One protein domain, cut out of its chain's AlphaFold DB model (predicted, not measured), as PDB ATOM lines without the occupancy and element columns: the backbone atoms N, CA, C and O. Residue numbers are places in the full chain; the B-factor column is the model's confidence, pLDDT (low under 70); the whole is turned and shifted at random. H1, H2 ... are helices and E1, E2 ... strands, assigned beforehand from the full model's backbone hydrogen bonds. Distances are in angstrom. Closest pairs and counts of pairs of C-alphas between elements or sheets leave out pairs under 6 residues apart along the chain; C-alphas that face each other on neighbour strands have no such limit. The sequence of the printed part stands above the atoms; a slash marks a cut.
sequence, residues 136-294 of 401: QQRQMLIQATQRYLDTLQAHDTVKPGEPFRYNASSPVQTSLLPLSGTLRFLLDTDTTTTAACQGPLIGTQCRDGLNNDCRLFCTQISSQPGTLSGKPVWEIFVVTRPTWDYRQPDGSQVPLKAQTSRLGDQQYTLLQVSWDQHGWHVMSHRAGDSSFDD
ATOM      1  N   GLN A 136     448.482 408.506 353.941       98.12
ATOM      2  CA  GLN A 136     447.952 407.478 353.043       98.12
ATOM      3  C   GLN A 136     448.993 406.387 352.753       98.12
ATOM      4  O   GLN A 136     448.692 405.201 352.853       98.12
ATOM      5  N   GLN A 137     450.233 406.779 352.453       98.25
ATOM      6  CA  GLN A 137     451.319 405.843 352.150       98.25
ATOM      7  C   GLN A 137     451.727 405.025 353.370       98.25
ATOM      8  O   GLN A 137     451.957 403.825 353.267       98.25
ATOM      9  N   ARG A 138     451.705 405.654 354.545       98.44
ATOM     10  CA  ARG A 138     451.861 404.992 355.836       98.44
ATOM     11  C   ARG A 138     450.834 403.880 356.032       98.44
ATOM     12  O   ARG A 138     451.210 402.757 356.344       98.44
ATOM     13  N   GLN A 139     449.549 404.171 355.828       98.50
ATOM     14  CA  GLN A 139     448.490 403.163 355.945       98.50
ATOM     15  C   GLN A 139     448.651 402.038 354.919       98.50
ATOM     16  O   GLN A 139     448.482 400.871 355.269       98.50
ATOM     17  N   MET A 140     449.015 402.365 353.675       98.31
ATOM     18  CA  MET A 140     449.259 401.360 352.638       98.31
ATOM     19  C   MET A 140     450.431 400.438 352.991       98.31
ATOM     20  O   MET A 140     450.310 399.229 352.803       98.31
ATOM     21  N   LEU A 141     451.528 400.974 353.534       98.56
ATOM     22  CA  LEU A 141     452.667 400.168 353.971       98.56
ATOM     23  C   LEU A 141     452.297 399.270 355.160       98.56
ATOM     24  O   LEU A 141     452.571 398.076 355.113       98.56
ATOM     25  N   ILE A 142     451.595 399.795 356.174       98.69
ATOM     26  CA  ILE A 142     451.070 398.993 357.299       98.69
ATOM     27  C   ILE A 142     450.228 397.820 356.778       98.69
ATOM     28  O   ILE A 142     450.419 396.679 357.198       98.69
ATOM     29  N   GLN A 143     449.312 398.081 355.841       98.62
ATOM     30  CA  GLN A 143     448.455 397.051 355.250       98.62
ATOM     31  C   GLN A 143     449.240 396.038 354.414       98.62
ATOM     32  O   GLN A 143     448.931 394.850 354.468       98.62
ATOM     33  N   ALA A 144     450.237 396.479 353.642       98.62
ATOM     34  CA  ALA A 144     451.093 395.591 352.861       98.62
ATOM     35  C   ALA A 144     451.914 394.669 353.772       98.62
ATOM     36  O   ALA A 144     451.939 393.458 353.550       98.62
ATOM     37  N   THR A 145     452.495 395.215 354.844       98.69
ATOM     38  CA  THR A 145     453.219 394.442 355.858       98.69
ATOM     39  C   THR A 145     452.300 393.453 356.566       98.69
ATOM     40  O   THR A 145     452.637 392.276 356.657       98.69
ATOM     41  N   GLN A 146     451.110 393.874 357.011       98.62
ATOM     42  CA  GLN A 146     450.165 392.952 357.650       98.62
ATOM     43  C   GLN A 146     449.697 391.856 356.685       98.62
ATOM     44  O   GLN A 146     449.631 390.698 357.078       98.62
ATOM     45  N   ARG A 147     449.433 392.187 355.414       98.56
ATOM     46  CA  ARG A 147     449.058 391.193 354.398       98.56
ATOM     47  C   ARG A 147     450.158 390.157 354.199       98.56
ATOM     48  O   ARG A 147     449.844 388.978 354.099       98.56
ATOM     49  N   TYR A 148     451.421 390.587 354.158       98.06
ATOM     50  CA  TYR A 148     452.557 389.672 354.119       98.06
ATOM     51  C   TYR A 148     452.570 388.756 355.353       98.06
ATOM     52  O   TYR A 148     452.599 387.537 355.204       98.06
ATOM     53  N   LEU A 149     452.449 389.313 356.562       97.88
ATOM     54  CA  LEU A 149     452.407 388.532 357.804       97.88
ATOM     55  C   LEU A 149     451.219 387.556 357.864       97.88
ATOM     56  O   LEU A 149     451.366 386.446 358.372       97.88
ATOM     57  N   ASP A 150     450.062 387.920 357.307       98.00
ATOM     58  CA  ASP A 150     448.900 387.032 357.205       98.00
ATOM     59  C   ASP A 150     449.167 385.835 356.271       98.00
ATOM     60  O   ASP A 150     448.592 384.768 356.482       98.00
ATOM     61  N   THR A 151     450.078 385.946 355.289       97.31
ATOM     62  CA  THR A 151     450.503 384.784 354.476       97.31
ATOM     63  C   THR A 151     451.290 383.746 355.278       97.31
ATOM     64  O   THR A 151     451.366 382.589 354.872       97.31
ATOM     65  N   LEU A 152     451.836 384.143 356.434       96.62
ATOM     66  CA  LEU A 152     452.556 383.267 357.358       96.62
ATOM     67  C   LEU A 152     451.620 382.593 358.375       96.62
ATOM     68  O   LEU A 152     452.093 381.867 359.254       96.62
ATOM     69  N   GLN A 153     450.306 382.840 358.290       97.81
ATOM     70  CA  GLN A 153     449.326 382.178 359.141       97.81
ATOM     71  C   GLN A 153     449.410 380.663 358.963       97.81
ATOM     72  O   GLN A 153     449.428 380.129 357.854       97.81
ATOM     73  N   ALA A 154     449.399 379.962 360.087       98.06
ATOM     74  CA  ALA A 154     449.580 378.527 360.122       98.06
ATOM     75  C   ALA A 154     448.656 377.894 361.160       98.06
ATOM     76  O   ALA A 154     448.198 378.553 362.094       98.06
ATOM     77  N   HIS A 155     448.364 376.609 360.996       98.00
ATOM     78  CA  HIS A 155     447.494 375.878 361.905       98.00
ATOM     79  C   HIS A 155     448.062 374.497 362.203       98.00
ATOM     80  O   HIS A 155     448.703 373.866 361.357       98.00
ATOM     81  N   ASP A 156     447.819 374.036 363.423       98.06
ATOM     82  CA  ASP A 156     448.163 372.692 363.860       98.06
ATOM     83  C   ASP A 156     447.327 372.306 365.091       98.06
ATOM     84  O   ASP A 156     446.653 373.134 365.703       98.06
ATOM     85  N   THR A 157     447.366 371.033 365.464       97.75
ATOM     86  CA  THR A 157     446.683 370.505 366.642       97.75
ATOM     87  C   THR A 157     447.638 370.415 367.830       97.75
ATOM     88  O   THR A 157     448.707 369.802 367.723       97.75
ATOM     89  N   VAL A 158     447.228 370.996 368.959       97.25
ATOM     90  CA  VAL A 158     447.796 370.744 370.290       97.25
ATOM     91  C   VAL A 158     447.289 369.382 370.747       97.25
ATOM     92  O   VAL A 158     446.076 369.176 370.843       97.25
ATOM     93  N   LYS A 159     448.190 368.431 370.987       96.38
ATOM     94  CA  LYS A 159     447.818 367.085 371.437       96.38
ATOM     95  C   LYS A 159     447.423 367.089 372.923       96.38
ATOM     96  O   LYS A 159     447.880 367.948 373.677       96.38
ATOM     97  N   PRO A 160     446.603 366.126 373.385       95.69
ATOM     98  CA  PRO A 160     446.450 365.881 374.818       95.69
ATOM     99  C   PRO A 160     447.819 365.669 375.481       95.69
ATOM    100  O   PRO A 160     448.655 364.950 374.940       95.69
ATOM    101  N   GLY A 161     448.053 366.308 376.624       94.69
ATOM    102  CA  GLY A 161     449.336 366.318 377.333       94.69
ATOM    103  C   GLY A 161     450.339 367.366 376.835       94.69
ATOM    104  O   GLY A 161     451.302 367.656 377.541       94.69
ATOM    105  N   GLU A 162     450.117 367.985 375.673       95.81
ATOM    106  CA  GLU A 162     451.037 368.982 375.124       95.81
ATOM    107  C   GLU A 162     450.848 370.352 375.808       95.81
ATOM    108  O   GLU A 162     449.705 370.776 376.052       95.81
ATOM    109  N   PRO A 163     451.945 371.058 376.141       96.38
ATOM    110  CA  PRO A 163     451.869 372.391 376.714       96.38
ATOM    111  C   PRO A 163     451.569 373.458 375.651       96.38
ATOM    112  O   PRO A 163     452.046 373.391 374.521       96.38
ATOM    113  N   PHE A 164     450.817 374.488 376.033       96.25
ATOM    114  CA  PHE A 164     450.531 375.657 375.204       96.25
ATOM    115  C   PHE A 164     450.396 376.923 376.061       96.25
ATOM    116  O   PHE A 164     450.069 376.862 377.250       96.25
ATOM    117  N   ARG A 165     450.623 378.093 375.458       94.69
ATOM    118  CA  ARG A 165     450.317 379.402 376.058       94.69
ATOM    119  C   ARG A 165     449.957 380.438 374.990       94.69
ATOM    120  O   ARG A 165     450.163 380.212 373.800       94.69
ATOM    121  N   TYR A 166     449.391 381.568 375.414       91.12
ATOM    122  CA  TYR A 166     448.999 382.663 374.513       91.12
ATOM    123  C   TYR A 166     450.123 383.689 374.294       91.12
ATOM    124  O   TYR A 166     450.279 384.187 373.186       91.12
ATOM    125  N   ASN A 167     450.900 383.985 375.337       89.31
ATOM    126  CA  ASN A 167     452.087 384.854 375.343       89.31
ATOM    127  C   ASN A 167     452.951 384.529 376.574       89.31
ATOM    128  O   ASN A 167     452.544 383.712 377.407       89.31
ATOM    129  N   ALA A 168     454.107 385.173 376.725       85.88
ATOM    130  CA  ALA A 168     455.044 384.922 377.814       85.88
ATOM    131  C   ALA A 168     454.487 385.281 379.199       85.88
ATOM    132  O   ALA A 168     454.870 384.652 380.181       85.88
ATOM    133  N   SER A 169     453.561 386.243 379.291       85.19
ATOM    134  CA  SER A 169     452.878 386.583 380.552       85.19
ATOM    135  C   SER A 169     451.773 385.589 380.933       85.19
ATOM    136  O   SER A 169     451.286 385.605 382.062       85.19
ATOM    137  N   SER A 170     451.351 384.732 380.002       89.12
ATOM    138  CA  SER A 170     450.333 383.716 380.246       89.12
ATOM    139  C   SER A 170     450.958 382.487 380.905       89.12
ATOM    140  O   SER A 170     452.011 382.029 380.455       89.12
ATOM    141  N   PRO A 171     450.300 381.873 381.907       91.31
ATOM    142  CA  PRO A 171     450.772 380.607 382.444       91.31
ATOM    143  C   PRO A 171     450.745 379.532 381.354       91.31
ATOM    144  O   PRO A 171     449.806 379.474 380.552       91.31
ATOM    145  N   VAL A 172     451.754 378.659 381.357       93.31
ATOM    146  CA  VAL A 172     451.751 377.450 380.529       93.31
ATOM    147  C   VAL A 172     450.597 376.559 380.981       93.31
ATOM    148  O   VAL A 172     450.416 376.307 382.173       93.31
ATOM    149  N   GLN A 173     449.792 376.113 380.023       94.12
ATOM    150  CA  GLN A 173     448.679 375.195 380.237       94.12
ATOM    151  C   GLN A 173     448.978 373.874 379.546       94.12
ATOM    152  O   GLN A 173     449.669 373.848 378.535       94.12
ATOM    153  N   THR A 174     448.422 372.788 380.067       95.06
ATOM    154  CA  THR A 174     448.516 371.465 379.450       95.06
ATOM    155  C   THR A 174     447.153 371.097 378.908       95.06
ATOM    156  O   THR A 174     446.156 371.167 379.631       95.06
ATOM    157  N   SER A 175     447.090 370.725 377.633       94.44
ATOM    158  CA  SER A 175     445.807 370.378 377.041       94.44
ATOM    159  C   SER A 175     445.320 369.007 377.508       94.44
ATOM    160  O   SER A 175     446.078 368.043 377.500       94.44
ATOM    161  N   LEU A 176     444.044 368.886 377.880       95.19
ATOM    162  CA  LEU A 176     443.418 367.593 378.208       95.19
ATOM    163  C   LEU A 176     442.736 366.942 376.996       95.19
ATOM    164  O   LEU A 176     442.484 365.742 376.986       95.19
ATOM    165  N   LEU A 177     442.431 367.742 375.975       95.56
ATOM    166  CA  LEU A 177     441.753 367.348 374.742       95.56
ATOM    167  C   LEU A 177     442.560 367.864 373.543       95.56
ATOM    168  O   LEU A 177     443.365 368.778 373.703       95.56
ATOM    169  N   PRO A 178     442.387 367.324 372.330       97.06
ATOM    170  CA  PRO A 178     443.001 367.939 371.160       97.06
ATOM    171  C   PRO A 178     442.447 369.360 370.956       97.06
ATOM    172  O   PRO A 178     441.231 369.549 370.960       97.06
ATOM    173  N   LEU A 179     443.324 370.351 370.773       97.81
ATOM    174  CA  LEU A 179     442.931 371.734 370.459       97.81
ATOM    175  C   LEU A 179     443.420 372.116 369.070       97.81
ATOM    176  O   LEU A 179     444.556 371.825 368.710       97.81
ATOM    177  N   SER A 180     442.600 372.831 368.309       98.19
ATOM    178  CA  SER A 180     443.041 373.481 367.076       98.19
ATOM    179  C   SER A 180     443.715 374.805 367.424       98.19
ATOM    180  O   SER A 180     443.043 375.721 367.894       98.19
ATOM    181  N   GLY A 181     445.023 374.913 367.194       97.44
ATOM    182  CA  GLY A 181     445.798 376.140 367.364       97.44
ATOM    183  C   GLY A 181     446.034 376.829 366.024       97.44
ATOM    184  O   GLY A 181     446.567 376.223 365.096       97.44
ATOM    185  N   THR A 182     445.657 378.102 365.922       97.94
ATOM    186  CA  THR A 182     445.944 378.947 364.754       97.94
ATOM    187  C   THR A 182     446.949 380.022 365.136       97.94
ATOM    188  O   THR A 182     446.643 380.866 365.976       97.94
ATOM    189  N   LEU A 183     448.123 379.995 364.509       97.75
ATOM    190  CA  LEU A 183     449.173 380.998 364.647       97.75
ATOM    191  C   LEU A 183     448.964 382.118 363.633       97.75
ATOM    192  O   LEU A 183     448.831 381.856 362.439       97.75
ATOM    193  N   ARG A 184     449.004 383.365 364.099       97.69
ATOM    194  CA  ARG A 184     449.038 384.564 363.254       97.69
ATOM    195  C   ARG A 184     450.077 385.543 363.763       97.69
ATOM    196  O   ARG A 184     450.245 385.678 364.971       97.69
ATOM    197  N   PHE A 185     450.700 386.287 362.859       97.31
ATOM    198  CA  PHE A 185     451.607 387.371 363.216       97.31
ATOM    199  C   PHE A 185     450.907 388.711 362.994       97.31
ATOM    200  O   PHE A 185     450.421 388.997 361.900       97.31
ATOM    201  N   LEU A 186     450.825 389.519 364.046       97.75
ATOM    202  CA  LEU A 186     450.262 390.865 363.975       97.75
ATOM    203  C   LEU A 186     451.390 391.888 363.958       97.75
ATOM    204  O   LEU A 186     452.298 391.805 364.783       97.75
ATOM    205  N   LEU A 187     451.323 392.851 363.046       98.06
ATOM    206  CA  LEU A 187     452.177 394.030 363.082       98.06
ATOM    207  C   LEU A 187     451.758 394.918 364.260       98.06
ATOM    208  O   LEU A 187     450.581 395.253 364.399       98.06
ATOM    209  N   ASP A 188     452.717 395.319 365.087       97.31
ATOM    210  CA  ASP A 188     452.489 396.251 366.183       97.31
ATOM    211  C   ASP A 188     453.009 397.644 365.829       97.31
ATOM    212  O   ASP A 188     454.215 397.871 365.727       97.31
ATOM    213  N   THR A 189     452.078 398.582 365.670       97.25
ATOM    214  CA  THR A 189     452.365 400.004 365.446       97.25
ATOM    215  C   THR A 189     451.869 400.888 366.592       97.25
ATOM    216  O   THR A 189     451.830 402.109 366.443       97.25
ATOM    217  N   ASP A 190     451.416 400.307 367.708       95.56
ATOM    218  CA  ASP A 190     450.874 401.073 368.827       95.56
ATOM    219  C   ASP A 190     452.009 401.592 369.708       95.56
ATOM    220  O   ASP A 190     452.595 400.859 370.503       95.56
ATOM    221  N   THR A 191     452.312 402.882 369.583       95.38
ATOM    222  CA  THR A 191     453.334 403.556 370.392       95.38
ATOM    223  C   THR A 191     452.804 404.135 371.703       95.38
ATOM    224  O   THR A 191     453.569 404.762 372.434       95.38
ATOM    225  N   THR A 192     451.511 403.978 372.006       95.12
ATOM    226  CA  THR A 192     450.884 404.563 373.203       95.12
ATOM    227  C   THR A 192     451.142 403.747 374.465       95.12
ATOM    228  O   THR A 192     451.105 404.291 375.569       95.12
ATOM    229  N   THR A 193     451.463 402.460 374.318       90.12
ATOM    230  CA  THR A 193     451.821 401.577 375.431       90.12
ATOM    231  C   THR A 193     453.333 401.453 375.588       90.12
ATOM    232  O   THR A 193     454.102 401.649 374.641       90.12
ATOM    233  N   THR A 194     453.785 401.058 376.778       88.31
ATOM    234  CA  THR A 194     455.180 400.653 376.982       88.31
ATOM    235  C   THR A 194     455.512 399.458 376.092       88.31
ATOM    236  O   THR A 194     454.728 398.513 375.992       88.31
ATOM    237  N   ALA A 195     456.670 399.517 375.440       89.44
ATOM    238  CA  ALA A 195     457.190 398.444 374.610       89.44
ATOM    239  C   ALA A 195     458.056 397.469 375.423       89.44
ATOM    240  O   ALA A 195     458.871 397.877 376.250       89.44
ATOM    241  N   ALA A 196     457.897 396.181 375.147       88.56
ATOM    242  CA  ALA A 196     458.598 395.060 375.754       88.56
ATOM    243  C   ALA A 196     458.955 394.027 374.671       88.56
ATOM    244  O   ALA A 196     458.399 392.929 374.636       88.56
ATOM    245  N   CYS A 197     459.861 394.401 373.760       89.12
ATOM    246  CA  CYS A 197     460.354 393.473 372.746       89.12
ATOM    247  C   CYS A 197     461.252 392.408 373.366       89.12
ATOM    248  O   CYS A 197     462.212 392.724 374.067       89.12
ATOM    249  N   GLN A 198     460.935 391.165 373.042       83.12
ATOM    250  CA  GLN A 198     461.794 390.002 373.178       83.12
ATOM    251  C   GLN A 198     462.569 389.813 371.867       83.12
ATOM    252  O   GLN A 198     462.150 390.285 370.804       83.12
ATOM    253  N   GLY A 199     463.706 389.134 371.923       72.56
ATOM    254  CA  GLY A 199     464.587 388.966 370.774       72.56
ATOM    255  C   GLY A 199     466.031 389.349 371.085       72.56
ATOM    256  O   GLY A 199     466.309 389.970 372.113       72.56
ATOM    257  N   PRO A 200     466.953 389.024 370.166       69.25
ATOM    258  CA  PRO A 200     468.332 389.484 370.246       69.25
ATOM    259  C   PRO A 200     468.403 391.007 370.412       69.25
ATOM    260  O   PRO A 200     467.571 391.743 369.874       69.25
ATOM    261  N   LEU A 201     469.413 391.474 371.145       68.75
ATOM    262  CA  LEU A 201     469.605 392.878 371.509       68.75
ATOM    263  C   LEU A 201     469.923 393.756 370.283       68.75
ATOM    264  O   LEU A 201     471.071 394.112 370.043       68.75
ATOM    265  N   ILE A 202     468.902 394.145 369.518       74.25
ATOM    266  CA  ILE A 202     468.985 395.271 368.566       74.25
ATOM    267  C   ILE A 202     468.975 396.599 369.342       74.25
ATOM    268  O   ILE A 202     469.635 397.570 368.974       74.25
ATOM    269  N   GLY A 203     468.252 396.604 370.460       76.06
ATOM    270  CA  GLY A 203     468.190 397.662 371.456       76.06
ATOM    271  C   GLY A 203     467.094 397.356 372.478       76.06
ATOM    272  O   GLY A 203     466.475 396.286 372.452       76.06
ATOM    273  N   THR A 204     466.872 398.266 373.424       78.00
ATOM    274  CA  THR A 204     465.940 398.054 374.539       78.00
ATOM    275  C   THR A 204     464.533 398.539 374.190       78.00
ATOM    276  O   THR A 204     464.360 399.490 373.436       78.00
ATOM    277  N   GLN A 205     463.499 397.891 374.741       87.19
ATOM    278  CA  GLN A 205     462.104 398.355 374.640       87.19
ATOM    279  C   GLN A 205     461.618 398.599 373.196       87.19
ATOM    280  O   GLN A 205     460.996 399.621 372.911       87.19
ATOM    281  N   CYS A 206     461.887 397.662 372.283       92.69
ATOM    282  CA  CYS A 206     461.534 397.786 370.863       92.69
ATOM    283  C   CYS A 206     462.208 398.956 370.130       92.69
ATOM    284  O   CYS A 206     461.652 399.456 369.151       92.69
ATOM    285  N   ARG A 207     463.370 399.417 370.598       93.25
ATOM    286  CA  ARG A 207     464.138 400.477 369.945       93.25
ATOM    287  C   ARG A 207     465.424 399.957 369.328       93.25
ATOM    288  O   ARG A 207     466.000 399.000 369.832       93.25
ATOM    289  N   ASP A 208     465.884 400.608 368.265       90.44
ATOM    290  CA  ASP A 208     467.208 400.345 367.696       90.44
ATOM    291  C   ASP A 208     468.338 400.992 368.525       90.44
ATOM    292  O   ASP A 208     468.101 401.729 369.487       90.44
ATOM    293  N   GLY A 209     469.591 400.745 368.134       86.25
ATOM    294  CA  GLY A 209     470.771 401.354 368.762       86.25
ATOM    295  C   GLY A 209     470.844 402.886 368.661       86.25
ATOM    296  O   GLY A 209     471.666 403.499 369.335       86.25
ATOM    297  N   LEU A 210     469.981 403.513 367.852       88.19
ATOM    298  CA  LEU A 210     469.824 404.966 367.743       88.19
ATOM    299  C   LEU A 210     468.582 405.481 368.488       88.19
ATOM    300  O   LEU A 210     468.213 406.646 368.341       88.19
ATOM    301  N   ASN A 211     467.957 404.635 369.313       91.00
ATOM    302  CA  ASN A 211     466.778 404.948 370.114       91.00
ATOM    303  C   ASN A 211     465.503 405.238 369.285       91.00
ATOM    304  O   ASN A 211     464.547 405.815 369.814       91.00
ATOM    305  N   ASN A 212     465.439 404.820 368.016       92.81
ATOM    306  CA  ASN A 212     464.219 404.880 367.205       92.81
ATOM    307  C   ASN A 212     463.269 403.749 367.598       92.81
ATOM    308  O   ASN A 212     463.709 402.628 367.801       92.81
ATOM    309  N   ASP A 213     461.967 404.022 367.682       95.44
ATOM    310  CA  ASP A 213     460.956 403.007 368.009       95.44
ATOM    311  C   ASP A 213     460.614 402.154 366.779       95.44
ATOM    312  O   ASP A 213     460.048 402.655 365.807       95.44
ATOM    313  N   CYS A 214     460.916 400.857 366.820       96.44
ATOM    314  CA  CYS A 214     460.745 399.965 365.674       96.44
ATOM    315  C   CYS A 214     459.287 399.552 365.432       96.44
ATOM    316  O   CYS A 214     458.984 398.987 364.379       96.44
ATOM    317  N   ARG A 215     458.346 399.925 366.316       97.06
ATOM    318  CA  ARG A 215     456.904 399.933 365.982       97.06
ATOM    319  C   ARG A 215     456.590 400.934 364.867       97.06
ATOM    320  O   ARG A 215     455.579 400.821 364.180       97.06
ATOM    321  N   LEU A 216     457.485 401.902 364.658       97.38
ATOM    322  CA  LEU A 216     457.462 402.873 363.568       97.38
ATOM    323  C   LEU A 216     458.500 402.562 362.483       97.38
ATOM    324  O   LEU A 216     458.855 403.464 361.734       97.38
ATOM    325  N   PHE A 217     458.931 401.303 362.364       97.38
ATOM    326  CA  PHE A 217     459.849 400.794 361.342       97.38
ATOM    327  C   PHE A 217     461.254 401.402 361.482       97.38
ATOM    328  O   PHE A 217     461.503 402.544 361.093       97.38
ATOM    329  N   CYS A 218     462.190 400.620 362.013       96.12
ATOM    330  CA  CYS A 218     463.594 401.009 362.103       96.12
ATOM    331  C   CYS A 218     464.322 400.613 360.820       96.12
ATOM    332  O   CYS A 218     464.438 399.430 360.516       96.12
ATOM    333  N   THR A 219     464.843 401.591 360.083       95.19
ATOM    334  CA  THR A 219     465.701 401.328 358.922       95.19
ATOM    335  C   THR A 219     466.996 400.647 359.358       95.19
ATOM    336  O   THR A 219     467.769 401.222 360.131       95.19
ATOM    337  N   GLN A 220     467.271 399.476 358.787       91.19
ATOM    338  CA  GLN A 220     468.589 398.866 358.833       91.19
ATOM    339  C   GLN A 220     469.450 399.441 357.708       91.19
ATOM    340  O   GLN A 220     469.070 399.464 356.539       91.19
ATOM    341  N   ILE A 221     470.618 399.947 358.087       81.94
ATOM    342  CA  ILE A 221     471.599 400.509 357.168       81.94
ATOM    343  C   ILE A 221     472.657 399.426 356.930       81.94
ATOM    344  O   ILE A 221     473.468 399.140 357.807       81.94
ATOM    345  N   SER A 222     472.590 398.776 355.765       79.31
ATOM    346  CA  SER A 222     473.573 397.785 355.309       79.31
ATOM    347  C   SER A 222     474.478 398.400 354.249       79.31
ATOM    348  O   SER A 222     473.985 399.077 353.340       79.31
ATOM    349  N   SER A 223     475.795 398.189 354.363       69.38
ATOM    350  CA  SER A 223     476.791 398.691 353.398       69.38
ATOM    351  C   SER A 223     476.570 398.132 351.991       69.38
ATOM    352  O   SER A 223     477.062 398.683 351.011       69.38
ATOM    353  N   GLN A 224     475.807 397.045 351.881       74.62
ATOM    354  CA  GLN A 224     475.304 396.530 350.625       74.62
ATOM    355  C   GLN A 224     473.791 396.369 350.759       74.62
ATOM    356  O   GLN A 224     473.350 395.410 351.397       74.62
ATOM    357  N   PRO A 225     472.982 397.285 350.191       77.25
ATOM    358  CA  PRO A 225     471.543 397.103 350.217       77.25
ATOM    359  C   PRO A 225     471.208 395.775 349.540       77.25
ATOM    360  O   PRO A 225     471.723 395.467 348.455       77.25
ATOM    361  N   GLY A 226     470.353 394.989 350.194       80.00
ATOM    362  CA  GLY A 226     469.819 393.770 349.613       80.00
ATOM    363  C   GLY A 226     469.223 394.049 348.232       80.00
ATOM    364  O   GLY A 226     468.764 395.158 347.927       80.00
ATOM    365  N   THR A 227     469.218 393.031 347.377       84.81
ATOM    366  CA  THR A 227     468.493 393.114 346.109       84.81
ATOM    367  C   THR A 227     467.510 391.973 345.983       84.81
ATOM    368  O   THR A 227     467.832 390.812 346.233       84.81
ATOM    369  N   LEU A 228     466.308 392.307 345.535       82.31
ATOM    370  CA  LEU A 228     465.277 391.349 345.205       82.31
ATOM    371  C   LEU A 228     465.007 391.418 343.710       82.31
ATOM    372  O   LEU A 228     464.558 392.438 343.189       82.31
ATOM    373  N   SER A 229     465.276 390.317 343.009       84.94
ATOM    374  CA  SER A 229     465.134 390.253 341.547       84.94
ATOM    375  C   SER A 229     465.880 391.396 340.836       84.94
ATOM    376  O   SER A 229     465.378 391.981 339.880       84.94
ATOM    377  N   GLY A 230     467.063 391.755 341.351       86.12
ATOM    378  CA  GLY A 230     467.896 392.842 340.828       86.12
ATOM    379  C   GLY A 230     467.441 394.258 341.202       86.12
ATOM    380  O   GLY A 230     468.089 395.214 340.785       86.12
ATOM    381  N   LYS A 231     466.365 394.422 341.982       88.56
ATOM    382  CA  LYS A 231     465.913 395.728 342.483       88.56
ATOM    383  C   LYS A 231     466.386 395.956 343.923       88.56
ATOM    384  O   LYS A 231     466.325 395.012 344.709       88.56
ATOM    385  N   PRO A 232     466.824 397.172 344.286       89.69
ATOM    386  CA  PRO A 232     467.209 397.488 345.659       89.69
ATOM    387  C   PRO A 232     466.002 397.396 346.606       89.69
ATOM    388  O   PRO A 232     464.898 397.804 346.239       89.69
ATOM    389  N   VAL A 233     466.213 396.879 347.819       94.38
ATOM    390  CA  VAL A 233     465.167 396.765 348.853       94.38
ATOM    391  C   VAL A 233     465.549 397.502 350.129       94.38
ATOM    392  O   VAL A 233     466.700 397.493 350.551       94.38
ATOM    393  N   TRP A 234     464.567 398.144 350.746       95.50
ATOM    394  CA  TRP A 234     464.680 398.794 352.042       95.50
ATOM    395  C   TRP A 234     464.529 397.754 353.145       95.50
ATOM    396  O   TRP A 234     463.469 397.150 353.299       95.50
ATOM    397  N   GLU A 235     465.602 397.538 353.894       95.19
ATOM    398  CA  GLU A 235     465.627 396.603 355.012       95.19
ATOM    399  C   GLU A 235     465.177 397.310 356.288       95.19
ATOM    400  O   GLU A 235     465.692 398.375 356.646       95.19
ATOM    401  N   ILE A 236     464.188 396.733 356.964       95.88
ATOM    402  CA  ILE A 236     463.577 397.330 358.148       95.88
ATOM    403  C   ILE A 236     463.354 396.309 359.253       95.88
ATOM    404  O   ILE A 236     462.837 395.218 359.016       95.88
ATOM    405  N   PHE A 237     463.635 396.711 360.486       95.50
ATOM    406  CA  PHE A 237     463.074 396.043 361.649       95.50
ATOM    407  C   PHE A 237     461.686 396.598 361.938       95.50
ATOM    408  O   PHE A 237     461.497 397.807 362.109       95.50
ATOM    409  N   VAL A 238     460.723 395.692 362.040       96.62
ATOM    410  CA  VAL A 238     459.383 395.970 362.554       96.62
ATOM    411  C   VAL A 238     459.158 395.204 363.851       96.62
ATOM    412  O   VAL A 238     459.861 394.235 364.142       96.62
ATOM    413  N   VAL A 239     458.155 395.620 364.620       96.69
ATOM    414  CA  VAL A 239     457.688 394.854 365.779       96.69
ATOM    415  C   VAL A 239     456.490 394.013 365.372       96.69
ATOM    416  O   VAL A 239     455.486 394.541 364.893       96.69
ATOM    417  N   THR A 240     456.579 392.703 365.574       96.50
ATOM    418  CA  THR A 240     455.460 391.777 365.373       96.50
ATOM    419  C   THR A 240     455.045 391.123 366.685       96.50
ATOM    420  O   THR A 240     455.756 391.196 367.687       96.50
ATOM    421  N   ARG A 241     453.861 390.504 366.690       95.81
ATOM    422  CA  ARG A 241     453.327 389.721 367.807       95.81
ATOM    423  C   ARG A 241     452.799 388.375 367.306       95.81
ATOM    424  O   ARG A 241     451.805 388.376 366.573       95.81
ATOM    425  N   PRO A 242     453.397 387.232 367.691       95.62
ATOM    426  CA  PRO A 242     452.837 385.921 367.401       95.62
ATOM    427  C   PRO A 242     451.628 385.677 368.308       95.62
ATOM    428  O   PRO A 242     451.740 385.630 369.529       95.62
ATOM    429  N   THR A 243     450.454 385.527 367.715       95.94
ATOM    430  CA  THR A 243     449.188 385.298 368.417       95.94
ATOM    431  C   THR A 243     448.673 383.901 368.129       95.94
ATOM    432  O   THR A 243     448.733 383.432 366.991       95.94
ATOM    433  N   TRP A 244     448.133 383.254 369.159       95.75
ATOM    434  CA  TRP A 244     447.500 381.948 369.046       95.75
ATOM    435  C   TRP A 244     446.002 382.039 369.357       95.75
ATOM    436  O   TRP A 244     445.615 382.517 370.425       95.75
ATOM    437  N   ASP A 245     445.158 381.560 368.439       95.75
ATOM    438  CA  ASP A 245     443.742 381.258 368.702       95.75
ATOM    439  C   ASP A 245     443.598 379.748 368.904       95.75
ATOM    440  O   ASP A 245     443.864 378.973 367.980       95.75
ATOM    441  N   TYR A 246     443.196 379.334 370.106       96.44
ATOM    442  CA  TYR A 246     442.973 377.929 370.438       96.44
ATOM    443  C   TYR A 246     441.477 377.629 370.507       96.44
ATOM    444  O   TYR A 246     440.720 378.293 371.226       96.44
ATOM    445  N   ARG A 247     441.057 376.588 369.788       97.19
ATOM    446  CA  ARG A 247     439.670 376.117 369.748       97.19
ATOM    447  C   ARG A 247     439.566 374.659 370.162       97.19
ATOM    448  O   ARG A 247     440.415 373.842 369.809       97.19
ATOM    449  N   GLN A 248     438.512 374.351 370.901       96.50
ATOM    450  CA  GLN A 248     438.137 372.991 371.269       96.50
ATOM    451  C   GLN A 248     437.590 372.224 370.048       96.50
ATOM    452  O   GLN A 248     437.285 372.846 369.025       96.50
ATOM    453  N   PRO A 249     437.431 370.887 370.129       96.31
ATOM    454  CA  PRO A 249     436.893 370.084 369.027       96.31
ATOM    455  C   PRO A 249     435.486 370.490 368.567       96.31
ATOM    456  O   PRO A 249     435.145 370.298 367.404       96.31
ATOM    457  N   ASP A 250     434.680 371.074 369.456       96.19
ATOM    458  CA  ASP A 250     433.348 371.609 369.144       96.19
ATOM    459  C   ASP A 250     433.385 373.000 368.473       96.19
ATOM    460  O   ASP A 250     432.345 373.577 368.159       96.19
ATOM    461  N   GLY A 251     434.583 373.554 368.250       94.88
ATOM    462  CA  GLY A 251     434.811 374.868 367.657       94.88
ATOM    463  C   GLY A 251     434.735 376.037 368.642       94.88
ATOM    464  O   GLY A 251     435.032 377.170 368.243       94.88
ATOM    465  N   SER A 252     434.381 375.793 369.908       95.31
ATOM    466  CA  SER A 252     434.360 376.823 370.946       95.31
ATOM    467  C   SER A 252     435.776 377.301 371.283       95.31
ATOM    468  O   SER A 252     436.752 376.554 371.194       95.31
ATOM    469  N   GLN A 253     435.917 378.575 371.653       92.81
ATOM    470  CA  GLN A 253     437.211 379.104 372.089       92.81
ATOM    471  C   GLN A 253     437.587 378.546 373.459       92.81
ATOM    472  O   GLN A 253     436.740 378.425 374.346       92.81
ATOM    473  N   VAL A 254     438.875 378.260 373.656       90.88
ATOM    474  CA  VAL A 254     439.392 377.921 374.985       90.88
ATOM    475  C   VAL A 254     439.227 379.152 375.893       90.88
ATOM    476  O   VAL A 254     439.736 380.226 375.550       90.88
ATOM    477  N   PRO A 255     438.516 379.042 377.031       86.94
ATOM    478  CA  PRO A 255     438.305 380.172 377.925       86.94
ATOM    479  C   PRO A 255     439.634 380.768 378.390       86.94
ATOM    480  O   PRO A 255     440.526 380.057 378.854       86.94
ATOM    481  N   LEU A 256     439.763 382.090 378.292       82.25
ATOM    482  CA  LEU A 256     440.895 382.797 378.876       82.25
ATOM    483  C   LEU A 256     440.669 382.977 380.372       82.25
ATOM    484  O   LEU A 256     439.592 383.397 380.798       82.25
ATOM    485  N   LYS A 257     441.710 382.744 381.174       79.56
ATOM    486  CA  LYS A 257     441.712 383.212 382.562       79.56
ATOM    487  C   LYS A 257     441.750 384.742 382.565       79.56
ATOM    488  O   LYS A 257     442.380 385.347 381.691       79.56
ATOM    489  N   ALA A 258     441.099 385.363 383.549       59.47
ATOM    490  CA  ALA A 258     441.187 386.808 383.761       59.47
ATOM    491  C   ALA A 258     442.668 387.241 383.765       59.47
ATOM    492  O   ALA A 258     443.493 386.531 384.330       59.47
ATOM    493  N   GLN A 259     442.988 388.371 383.120       57.78
ATOM    494  CA  GLN A 259     444.351 388.912 382.907       57.78
ATOM    495  C   GLN A 259     445.178 388.291 381.767       57.78
ATOM    496  O   GLN A 259     446.268 388.777 381.477       57.78
ATOM    497  N   THR A 260     444.665 387.288 381.050       70.06
ATOM    498  CA  THR A 260     445.364 386.751 379.871       70.06
ATOM    499  C   THR A 260     445.096 387.645 378.657       70.06
ATOM    500  O   THR A 260     443.989 387.644 378.116       70.06
ATOM    501  N   SER A 261     446.093 388.416 378.216       78.88
ATOM    502  CA  SER A 261     446.022 389.088 376.912       78.88
ATOM    503  C   SER A 261     446.107 388.049 375.792       78.88
ATOM    504  O   SER A 261     446.851 387.079 375.906       78.88
ATOM    505  N   ARG A 262     445.367 388.248 374.694       80.50
ATOM    506  CA  ARG A 262     445.573 387.474 373.452       80.50
ATOM    507  C   ARG A 262     446.681 388.045 372.583       80.50
ATOM    508  O   ARG A 262     447.063 387.414 371.602       80.50
ATOM    509  N   LEU A 263     447.155 389.249 372.903       84.38
ATOM    510  CA  LEU A 263     448.275 389.834 372.191       84.38
ATOM    511  C   LEU A 263     449.514 389.002 372.507       84.38
ATOM    512  O   LEU A 263     449.798 388.728 373.674       84.38
ATOM    513  N   GLY A 264     450.210 388.595 371.453       86.38
ATOM    514  CA  GLY A 264     451.500 387.937 371.551       86.38
ATOM    515  C   GLY A 264     452.552 388.845 372.165       86.38
ATOM    516  O   GLY A 264     452.365 390.067 372.272       86.38
ATOM    517  N   ASP A 265     453.675 388.236 372.518       91.06
ATOM    518  CA  ASP A 265     454.885 388.956 372.901       91.06
ATOM    519  C   ASP A 265     455.361 389.839 371.745       91.06
ATOM    520  O   ASP A 265     455.240 389.465 370.580       91.06
ATOM    521  N   GLN A 266     455.867 391.031 372.049       94.12
ATOM    522  CA  GLN A 266     456.488 391.855 371.015       94.12
ATOM    523  C   GLN A 266     457.833 391.247 370.647       94.12
ATOM    524  O   GLN A 266     458.595 390.861 371.529       94.12
ATOM    525  N   GLN A 267     458.139 391.199 369.359       93.88
ATOM    526  CA  GLN A 267     459.414 390.700 368.861       93.88
ATOM    527  C   GLN A 267     459.858 391.479 367.630       93.88
ATOM    528  O   GLN A 267     459.026 392.007 366.891       93.88
ATOM    529  N   TYR A 268     461.163 391.517 367.386       93.81
ATOM    530  CA  TYR A 268     461.692 392.069 366.145       93.81
ATOM    531  C   TYR A 268     461.477 391.107 364.972       93.81
ATOM    532  O   TYR A 268     461.572 389.884 365.095       93.81
ATOM    533  N   THR A 269     461.195 391.667 363.805       93.88
ATOM    534  CA  THR A 269     461.170 390.932 362.542       93.88
ATOM    535  C   THR A 269     461.849 391.790 361.498       93.88
ATOM    536  O   THR A 269     461.476 392.952 361.323       93.88
ATOM    537  N   LEU A 270     462.861 391.228 360.845       94.25
ATOM    538  CA  LEU A 270     463.541 391.885 359.744       94.25
ATOM    539  C   LEU A 270     462.772 391.604 358.451       94.25
ATOM    540  O   LEU A 270     462.428 390.462 358.158       94.25
ATOM    541  N   LEU A 271     462.451 392.660 357.707       95.62
ATOM    542  CA  LEU A 271     461.706 392.578 356.454       95.62
ATOM    543  C   LEU A 271     462.411 393.363 355.351       95.62
ATOM    544  O   LEU A 271     463.063 394.379 355.600       95.62
ATOM    545  N   GLN A 272     462.200 392.919 354.117       95.81
ATOM    546  CA  GLN A 272     462.556 393.629 352.897       95.81
ATOM    547  C   GLN A 272     461.317 394.314 352.334       95.81
ATOM    548  O   GLN A 272     460.293 393.679 352.067       95.81
ATOM    549  N   VAL A 273     461.423 395.621 352.123       97.06
ATOM    550  CA  VAL A 273     460.378 396.446 351.527       97.06
ATOM    551  C   VAL A 273     460.865 396.981 350.192       97.06
ATOM    552  O   VAL A 273     461.997 397.431 350.063       97.06
ATOM    553  N   SER A 274     460.006 396.972 349.183       96.31
ATOM    554  CA  SER A 274     460.238 397.700 347.937       96.31
ATOM    555  C   SER A 274     459.000 398.492 347.544       96.31
ATOM    556  O   SER A 274     457.887 398.207 347.991       96.31
ATOM    557  N   TRP A 275     459.215 399.513 346.724       95.38
ATOM    558  CA  TRP A 275     458.169 400.387 346.217       95.38
ATOM    559  C   TRP A 275     458.256 400.461 344.697       95.38
ATOM    560  O   TRP A 275     459.335 400.661 344.134       95.38
ATOM    561  N   ASP A 276     457.118 400.305 344.028       94.50
ATOM    562  CA  ASP A 276     456.989 400.587 342.604       94.50
ATOM    563  C   ASP A 276     455.623 401.204 342.276       94.50
ATOM    564  O   ASP A 276     454.840 401.556 343.159       94.50
ATOM    565  N   GLN A 277     455.326 401.352 340.986       93.38
ATOM    566  CA  GLN A 277     454.066 401.923 340.505       93.38
ATOM    567  C   GLN A 277     452.802 401.168 340.963       93.38
ATOM    568  O   GLN A 277     451.710 401.727 340.892       93.38
ATOM    569  N   HIS A 278     452.925 399.916 341.416       94.88
ATOM    570  CA  HIS A 278     451.812 399.112 341.926       94.88
ATOM    571  C   HIS A 278     451.684 399.168 343.453       94.88
ATOM    572  O   HIS A 278     450.707 398.653 343.999       94.88
ATOM    573  N   GLY A 279     452.634 399.797 344.145       96.12
ATOM    574  CA  GLY A 279     452.576 400.033 345.577       96.12
ATOM    575  C   GLY A 279     453.725 399.402 346.362       96.12
ATOM    576  O   GLY A 279     454.820 399.173 345.846       96.12
ATOM    577  N   TRP A 280     453.459 399.158 347.647       97.88
ATOM    578  CA  TRP A 280     454.401 398.550 348.584       97.88
ATOM    579  C   TRP A 280     454.412 397.033 348.435       97.88
ATOM    580  O   TRP A 280     453.361 396.391 348.499       97.88
ATOM    581  N   HIS A 281     455.609 396.466 348.341       97.19
ATOM    582  CA  HIS A 281     455.845 395.025 348.375       97.19
ATOM    583  C   HIS A 281     456.701 394.702 349.592       97.19
ATOM    584  O   HIS A 281     457.729 395.342 349.804       97.19
ATOM    585  N   VAL A 282     456.272 393.725 350.387       97.31
ATOM    586  CA  VAL A 282     456.923 393.337 351.644       97.31
ATOM    587  C   VAL A 282     457.174 391.837 351.626       97.31
ATOM    588  O   VAL A 282     456.288 391.077 351.233       97.31
ATOM    589  N   MET A 283     458.366 391.420 352.042       95.50
ATOM    590  CA  MET A 283     458.738 390.013 352.190       95.50
ATOM    591  C   MET A 283     459.843 389.813 353.224       95.50
ATOM    592  O   MET A 283     460.434 390.782 353.695       95.50
ATOM    593  N   SER A 284     460.124 388.561 353.583       92.25
ATOM    594  CA  SER A 284     461.349 388.194 354.293       92.25
ATOM    595  C   SER A 284     462.541 388.177 353.341       92.25
ATOM    596  O   SER A 284     462.385 388.065 352.122       92.25
ATOM    597  N   HIS A 285     463.737 388.190 353.912       88.81
ATOM    598  CA  HIS A 285     464.957 387.813 353.210       88.81
ATOM    599  C   HIS A 285     464.941 386.336 352.788       88.81
ATOM    600  O   HIS A 285     464.014 385.573 353.099       88.81
ATOM    601  N   ARG A 286     465.977 385.925 352.049       85.12
ATOM    602  CA  ARG A 286     466.179 384.512 351.726       85.12
ATOM    603  C   ARG A 286     466.636 383.781 352.983       85.12
ATOM    604  O   ARG A 286     467.311 384.346 353.836       85.12
ATOM    605  N   ALA A 287     466.277 382.504 353.083       81.19
ATOM    606  CA  ALA A 287     466.751 381.660 354.172       81.19
ATOM    607  C   ALA A 287     468.289 381.707 354.253       81.19
ATOM    608  O   ALA A 287     468.965 381.500 353.245       81.19
ATOM    609  N   GLY A 288     468.807 381.968 355.452       80.94
ATOM    610  CA  GLY A 288     470.233 382.060 355.759       80.94
ATOM    611  C   GLY A 288     470.820 383.473 355.707       80.94
ATOM    612  O   GLY A 288     471.955 383.642 356.143       80.94
ATOM    613  N   ASP A 289     470.081 384.475 355.215       81.31
ATOM    614  CA  ASP A 289     470.580 385.856 355.153       81.31
ATOM    615  C   ASP A 289     470.633 386.498 356.553       81.31
ATOM    616  O   ASP A 289     471.590 387.203 356.880       81.31
ATOM    617  N   SER A 290     469.630 386.249 357.400       82.56
ATOM    618  CA  SER A 290     469.603 386.720 358.782       82.56
ATOM    619  C   SER A 290     468.773 385.809 359.697       82.56
ATOM    620  O   SER A 290     467.835 385.117 359.300       82.56
ATOM    621  N   SER A 291     469.101 385.831 360.988       78.31
ATOM    622  CA  SER A 291     468.352 385.099 362.012       78.31
ATOM    623  C   SER A 291     466.996 385.728 362.344       78.31
ATOM    624  O   SER A 291     466.140 385.078 362.938       78.31
ATOM    625  N   PHE A 292     466.753 386.969 361.921       82.69
ATOM    626  CA  PHE A 292     465.553 387.744 362.252       82.69
ATOM    627  C   PHE A 292     464.460 387.705 361.178       82.69
ATOM    628  O   PHE A 292     463.420 388.349 361.344       82.69
ATOM    629  N   ASP A 293     464.692 386.991 360.079       86.06
ATOM    630  CA  ASP A 293     463.815 387.034 358.899       86.06
ATOM    631  C   ASP A 293     462.546 386.201 359.105       86.06
ATOM    632  O   ASP A 293     461.519 386.407 358.448       86.06
ATOM    633  N   ASP A 294     462.610 385.254 360.044       91.19
ATOM    634  CA  ASP A 294     461.503 384.397 360.414       91.19
ATOM    635  C   ASP A 294     460.912 384.787 361.781       91.19
ATOM    636  O   ASP A 294     461.458 384.410 362.826       91.19
TER     637      ASP A 294
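AT A GLANCE: This is residues 136 to 294 of the 401 residues of an uncharacterized protein of Dictyobacter vulcani (UniProt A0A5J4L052). With little regular structure, the domain is a sheet curled like part of a barrel round one helix, H1, with long loops between its strands. The printed part has 159 residues, 60 of them in H1 and then E1 to E5, class mixed. The antiparallel sheet, E1 E2 E3 E4 E5, is a meander, each strand the neighbour of the one before. The whole is compact, radius of gyration of the C-alphas 17.5 A, spanning 51 by 33 by 31 A.

IN THESE COORDINATES: H1, residues 136 to 151, starts at C-alpha 136 (447.952, 407.478, 353.043) and measures 22.9 A. E1 is residues 154 to 158, E2 179 to 187 (25.2 A), E3 234 to 247 (38.1 A), E4 266 to 276 (29.7 A). E5, residues 279 to 283, ends at C-alpha 283 (458.738, 390.013, 352.190).

HOW THE PARTS SIT: H1 is on the sheet, its O i to N i+4 pairs within hydrogen-bond range. It touches E5, closest C-alphas Thr 145 and Val 282, 5.7 A. In the hairpin E3 and E4, N 238 and O 269 are 2.9 A apart. E3 bends by 58 degrees at residue 237.

THE WHOLE: The printed part has no cut. The links E1 to E2, E2 to E3 and E3 to E4 are long. Residues 200 to 201, 223 and 258 to 259 have pLDDT under 70.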